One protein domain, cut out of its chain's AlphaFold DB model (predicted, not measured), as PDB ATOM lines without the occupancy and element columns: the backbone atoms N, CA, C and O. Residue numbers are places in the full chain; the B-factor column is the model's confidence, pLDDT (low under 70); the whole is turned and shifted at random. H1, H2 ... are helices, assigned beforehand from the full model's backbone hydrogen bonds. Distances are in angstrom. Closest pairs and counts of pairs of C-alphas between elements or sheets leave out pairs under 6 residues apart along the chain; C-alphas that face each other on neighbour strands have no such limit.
ATOM      1  N   LEU A  42       4.947 -39.685  22.048       81.62
ATOM      2  CA  LEU A  42       4.158 -40.862  21.708       81.62
ATOM      3  C   LEU A  42       2.986 -40.543  20.761       81.62
ATOM      4  O   LEU A  42       2.767 -41.279  19.807       81.62
ATOM      5  N   ARG A  43       2.248 -39.443  20.971       87.94
ATOM      6  CA  ARG A  43       1.131 -39.054  20.091       87.94
ATOM      7  C   ARG A  43       1.607 -38.618  18.713       87.94
ATOM      8  O   ARG A  43       0.953 -38.964  17.738       87.94
ATOM      9  N   ILE A  44       2.738 -37.917  18.616       85.94
ATOM     10  CA  ILE A  44       3.337 -37.556  17.318       85.94
ATOM     11  C   ILE A  44       3.717 -38.824  16.556       85.94
ATOM     12  O   ILE A  44       3.419 -38.936  15.372       85.94
ATOM     13  N   VAL A  45       4.307 -39.804  17.244       88.00
ATOM     14  CA  VAL A  45       4.651 -41.100  16.651       88.00
ATOM     15  C   VAL A  45       3.398 -41.862  16.219       88.00
ATOM     16  O   VAL A  45       3.357 -42.343  15.094       88.00
ATOM     17  N   VAL A  46       2.350 -41.924  17.048       88.31
ATOM     18  CA  VAL A  46       1.084 -42.604  16.711       88.31
ATOM     19  C   VAL A  46       0.367 -41.923  15.545       88.31
ATOM     20  O   VAL A  46      -0.090 -42.605  14.633       88.31
ATOM     21  N   VAL A  47       0.286 -40.591  15.534       89.75
ATOM     22  CA  VAL A  47      -0.320 -39.829  14.433       89.75
ATOM     23  C   VAL A  47       0.528 -39.945  13.169       89.75
ATOM     24  O   VAL A  47      -0.027 -40.135  12.096       89.75
ATOM     25  N   GLY A  48       1.855 -39.892  13.281       87.62
ATOM     26  CA  GLY A  48       2.780 -40.059  12.161       87.62
ATOM     27  C   GLY A  48       2.718 -41.461  11.555       87.62
ATOM     28  O   GLY A  48       2.627 -41.590  10.339       87.62
ATOM     29  N   LEU A  49       2.682 -42.507  12.385       88.81
ATOM     30  CA  LEU A  49       2.485 -43.890  11.943       88.81
ATOM     31  C   LEU A  49       1.091 -44.098  11.361       88.81
ATOM     32  O   LEU A  49       0.973 -44.712  10.311       88.81
ATOM     33  N   GLY A  50       0.044 -43.573  11.995       90.00
ATOM     34  CA  GLY A  50      -1.326 -43.680  11.497       90.00
ATOM     35  C   GLY A  50      -1.504 -42.974  10.154       90.00
ATOM     36  O   GLY A  50      -2.035 -43.562   9.216       90.00
ATOM     37  N   ALA A  51      -0.997 -41.746  10.033       84.62
ATOM     38  CA  ALA A  51      -1.025 -40.973   8.797       84.62
ATOM     39  C   ALA A  51      -0.142 -41.603   7.713       84.62
ATOM     40  O   ALA A  51      -0.582 -41.725   6.574       84.62
ATOM     41  N   GLY A  52       1.068 -42.052   8.060       81.56
ATOM     42  CA  GLY A  52       1.982 -42.740   7.146       81.56
ATOM     43  C   GLY A  52       1.443 -44.093   6.680       81.56
ATOM     44  O   GLY A  52       1.579 -44.436   5.510       81.56
ATOM     45  N   PHE A  53       0.759 -44.834   7.552       84.31
ATOM     46  CA  PHE A  53       0.098 -46.090   7.207       84.31
ATOM     47  C   PHE A  53      -1.128 -45.858   6.321       84.31
ATOM     48  O   PHE A  53      -1.293 -46.561   5.329       84.31
ATOM     49  N   LEU A  54      -1.963 -44.851   6.612       83.06
ATOM     50  CA  LEU A  54      -3.088 -44.484   5.741       83.06
ATOM     51  C   LEU A  54      -2.610 -43.985   4.373       83.06
ATOM     52  O   LEU A  54      -3.172 -44.390   3.364       83.06
ATOM     53  N   ALA A  55      -1.565 -43.156   4.332       74.69
ATOM     54  CA  ALA A  55      -0.973 -42.655   3.092       74.69
ATOM     55  C   ALA A  55      -0.213 -43.737   2.306       74.69
ATOM     56  O   ALA A  55      -0.136 -43.667   1.085       74.69
ATOM     57  N   GLY A  56       0.352 -44.739   2.985       71.12
ATOM     58  CA  GLY A  56       0.970 -45.900   2.343       71.12
ATOM     59  C   GLY A  56      -0.055 -46.924   1.853       71.12
ATOM     60  O   GLY A  56       0.189 -47.618   0.869       71.12
ATOM     61  N   ARG A  57      -1.213 -47.012   2.518       74.62
ATOM     62  CA  ARG A  57      -2.298 -47.940   2.172       74.62
ATOM     63  C   ARG A  57      -3.269 -47.369   1.134       74.62
ATOM     64  O   ARG A  57      -3.866 -48.142   0.393       74.62
ATOM     65  N   ALA A  58      -3.432 -46.050   1.074       60.50
ATOM     66  CA  ALA A  58      -4.185 -45.355   0.037       60.50
ATOM     67  C   ALA A  58      -3.193 -44.744  -0.957       60.50
ATOM     68  O   ALA A  58      -2.512 -43.789  -0.614       60.50
ATOM     69  N   GLU A  59      -3.103 -45.318  -2.158       58.56
ATOM     70  CA  GLU A  59      -2.287 -44.877  -3.301       58.56
ATOM     71  C   GLU A  59      -1.739 -43.432  -3.178       58.56
ATOM     72  O   GLU A  59      -2.467 -42.458  -3.418       58.56
ATOM     73  N   PRO A  60      -0.453 -43.255  -2.816       54.16
ATOM     74  CA  PRO A  60       0.096 -41.949  -2.433       54.16
ATOM     75  C   PRO A  60       0.040 -40.922  -3.573       54.16
ATOM     76  O   PRO A  60      -0.036 -39.718  -3.330       54.16
ATOM     77  N   ALA A  61       0.003 -41.387  -4.825       55.22
ATOM     78  CA  ALA A  61      -0.115 -40.537  -6.004       55.22
ATOM     79  C   ALA A  61      -1.476 -39.820  -6.100       55.22
ATOM     80  O   ALA A  61      -1.536 -38.681  -6.566       55.22
ATOM     81  N   ALA A  62      -2.565 -40.438  -5.629       56.12
ATOM     82  CA  ALA A  62      -3.910 -39.888  -5.788       56.12
ATOM     83  C   ALA A  62      -4.265 -38.850  -4.708       56.12
ATOM     84  O   ALA A  62      -4.936 -37.861  -5.007       56.12
ATOM     85  N   ALA A  63      -3.799 -39.044  -3.469       55.81
ATOM     86  CA  ALA A  63      -4.124 -38.162  -2.343       55.81
ATOM     87  C   ALA A  63      -3.128 -36.998  -2.181       55.81
ATOM     88  O   ALA A  63      -3.541 -35.854  -1.991       55.81
ATOM     89  N   ILE A  64      -1.820 -37.257  -2.315       56.47
ATOM     90  CA  ILE A  64      -0.772 -36.234  -2.141       56.47
ATOM     91  C   ILE A  64      -0.615 -35.386  -3.416       56.47
ATOM     92  O   ILE A  64      -0.352 -34.185  -3.333       56.47
ATOM     93  N   GLY A  65      -0.851 -35.980  -4.594       54.69
ATOM     94  CA  GLY A  65      -0.803 -35.286  -5.886       54.69
ATOM     95  C   GLY A  65      -1.968 -34.317  -6.124       54.69
ATOM     96  O   GLY A  65      -1.787 -33.299  -6.787       54.69
ATOM     97  N   LYS A  66      -3.153 -34.580  -5.553       56.19
ATOM     98  CA  LYS A  66      -4.332 -33.705  -5.707       56.19
ATOM     99  C   LYS A  66      -4.409 -32.576  -4.677       56.19
ATOM    100  O   LYS A  66      -4.985 -31.535  -4.977       56.19
ATOM    101  N   LEU A  67      -3.814 -32.747  -3.494       54.81
ATOM    102  CA  LEU A  67      -3.863 -31.776  -2.396       54.81
ATOM    103  C   LEU A  67      -2.459 -31.271  -2.013       54.81
ATOM    104  O   LEU A  67      -1.990 -31.435  -0.895       54.81
ATOM    105  N   GLY A  68      -1.775 -30.609  -2.947       56.97
ATOM    106  CA  GLY A  68      -0.859 -29.515  -2.598       56.97
ATOM    107  C   GLY A  68       0.341 -29.823  -1.689       56.97
ATOM    108  O   GLY A  68       0.856 -28.885  -1.081       56.97
ATOM    109  N   GLY A  69       0.840 -31.062  -1.616       68.06
ATOM    110  CA  GLY A  69       2.019 -31.396  -0.799       68.06
ATOM    111  C   GLY A  69       3.254 -30.553  -1.154       68.06
ATOM    112  O   GLY A  69       3.893 -29.976  -0.277       68.06
ATOM    113  N   ALA A  70       3.529 -30.370  -2.451       72.00
ATOM    114  CA  ALA A  70       4.615 -29.507  -2.928       72.00
ATOM    115  C   ALA A  70       4.374 -28.011  -2.636       72.00
ATOM    116  O   ALA A  70       5.297 -27.289  -2.268       72.00
ATOM    117  N   ARG A  71       3.121 -27.545  -2.740       75.12
ATOM    118  CA  ARG A  71       2.718 -26.154  -2.455       75.12
ATOM    119  C   ARG A  71       2.885 -25.829  -0.968       75.12
ATOM    120  O   ARG A  71       3.393 -24.763  -0.637       75.12
ATOM    121  N   TRP A  72       2.505 -26.749  -0.081       80.94
ATOM    122  CA  TRP A  72       2.682 -26.602   1.364       80.94
ATOM    123  C   TRP A  72       4.162 -26.594   1.757       80.94
ATOM    124  O   TRP A  72       4.583 -25.723   2.516       80.94
ATOM    125  N   LEU A  73       4.971 -27.496   1.187       84.31
ATOM    126  CA  LEU A  73       6.424 -27.498   1.390       84.31
ATOM    127  C   LEU A  73       7.068 -26.182   0.925       84.31
ATOM    128  O   LEU A  73       7.929 -25.641   1.618       84.31
ATOM    129  N   GLN A  74       6.608 -25.618  -0.196       82.62
ATOM    130  CA  GLN A  74       7.080 -24.320  -0.682       82.62
ATOM    131  C   GLN A  74       6.687 -23.169   0.260       82.62
ATOM    132  O   GLN A  74       7.518 -22.307   0.545       82.62
ATOM    133  N   MET A  75       5.461 -23.168   0.802       84.69
ATOM    134  CA  MET A  75       5.039 -22.167   1.794       84.69
ATOM    135  C   MET A  75       5.802 -22.308   3.120       84.69
ATOM    136  O   MET A  75       6.168 -21.301   3.726       84.69
ATOM    137  N   LEU A  76       6.105 -23.536   3.547       83.56
ATOM    138  CA  LEU A  76       6.893 -23.802   4.751       83.56
ATOM    139  C   LEU A  76       8.354 -23.360   4.585       83.56
ATOM    140  O   LEU A  76       8.926 -22.760   5.494       83.56
ATOM    141  N   SER A  77       8.940 -23.589   3.410       81.38
ATOM    142  CA  SER A  77      10.283 -23.107   3.071       81.38
ATOM    143  C   SER A  77      10.350 -21.575   3.023       81.38
ATOM    144  O   SER A  77      11.277 -20.970   3.573       81.38
ATOM    145  N   ALA A  78       9.322 -20.928   2.460       87.31
ATOM    146  CA  ALA A  78       9.198 -19.471   2.467       87.31
ATOM    147  C   ALA A  78       9.110 -18.918   3.901       87.31
ATOM    148  O   ALA A  78       9.786 -17.944   4.233       87.31
ATOM    149  N   LEU A  79       8.348 -19.582   4.775       83.81
ATOM    150  CA  LEU A  79       8.263 -19.215   6.186       83.81
ATOM    151  C   LEU A  79       9.602 -19.419   6.913       83.81
ATOM    152  O   LEU A  79      10.021 -18.546   7.669       83.81
ATOM    153  N   SER A  80      10.312 -20.518   6.653       84.00
ATOM    154  CA  SER A  80      11.629 -20.783   7.252       84.00
ATOM    155  C   SER A  80      12.680 -19.752   6.818       84.00
ATOM    156  O   SER A  80      13.493 -19.293   7.628       84.00
ATOM    157  N   SER A  81      12.629 -19.334   5.553       79.62
ATOM    158  CA  SER A  81      13.489 -18.273   5.015       79.62
ATOM    159  C   SER A  81      13.182 -16.924   5.669       79.62
ATOM    160  O   SER A  81      14.099 -16.191   6.042       79.62
ATOM    161  N   LEU A  82      11.901 -16.625   5.901       79.62
ATOM    162  CA  LEU A  82      11.470 -15.400   6.572       79.62
ATOM    163  C   LEU A  82      11.878 -15.368   8.053       79.62
ATOM    164  O   LEU A  82      12.365 -14.344   8.529       79.62
ATOM    165  N   VAL A  83      11.747 -16.490   8.770       79.44
ATOM    166  CA  VAL A  83      12.169 -16.608  10.178       79.44
ATOM    167  C   VAL A  83      13.679 -16.396  10.317       79.44
ATOM    168  O   VAL A  83      14.129 -15.664  11.205       79.44
ATOM    169  N   THR A  84      14.460 -16.966   9.399       70.62
ATOM    170  CA  THR A  84      15.915 -16.761   9.334       70.62
ATOM    171  C   THR A  84      16.255 -15.293   9.055       70.62
ATOM    172  O   THR A  84      17.117 -14.722   9.723       70.62
ATOM    173  N   ALA A  85      15.516 -14.642   8.150       65.88
ATOM    174  CA  ALA A  85      15.680 -13.218   7.857       65.88
ATOM    175  C   ALA A  85      15.348 -12.311   9.061       65.88
ATOM    176  O   ALA A  85      16.014 -11.298   9.272       65.88
ATOM    177  N   THR A  86      14.365 -12.673   9.893       59.66
ATOM    178  CA  THR A  86      14.052 -11.929  11.128       59.66
ATOM    179  C   THR A  86      15.072 -12.142  12.246       59.66
ATOM    180  O   THR A  86      15.405 -11.182  12.940       59.66
TER     181      THR A  86
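Overview. This is residues 42 to 86 of the 149 residues of an uncharacterized protein of Xanthomonas theicola (UniProt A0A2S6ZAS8). What shape does the printed part make? It is an open, flat V whose two arms are the helices H1 and H3, with the short helix H2 at the turn between them. Residues 42 to 51 of H1 stand free, and so do residues 65 to 86, of which 69 to 86 belong to H3. What is it made of? The printed part has 45 residues with three named helices, in the order H1, H2, H3, and no named strand; the class is all helix. How spread out is it? It is only just loose, close to extended, with a radius of gyration of the C-alphas of 14.0 A and spans of 40 by 29 by 9 A.

Arrangement. How does H1, residues 42 to 57, stand to H2, residues 60 to 66? They are close but not clearly touching: their closest C-alphas, those of Ala 55 and Ala 63, are 7.7 A apart. Their lines are about perpendicular, at 88 degrees. Where does H3, residues 69 to 86, stand? H2 and H3 meet only through their link, and H1 and H3 are apart. How do the backbones run? In H1 and H3 every O i to N i+4 pair is within hydrogen-bond range; in H2 it is 2 of 3.

Along the chain. Where does H1 begin, and how long is it? C-alpha 42 is at (4.158, -40.862, 21.708), and H1 spans 21.8 A from first to last C-alpha. What of H2 and H3? H2 spans 9.9 A from C-alpha 60 at (0.096, -41.949, -2.433). H3 spans 25.8 A and ends at C-alpha 86, at (14.052, -11.929, 11.128).

Size, cuts and confidence. How large is it? The two C-alphas farthest apart, those of Arg 57 and Thr 86, are 40.6 A apart. Is there a cut or a long link? The printed part has no cut, and the links H1 to H2 and H2 to H3 are tight. Where is confidence low? The mean pLDDT of the printed part is 74.8, and residues 58 to 69 and 85 to 86 are under 70.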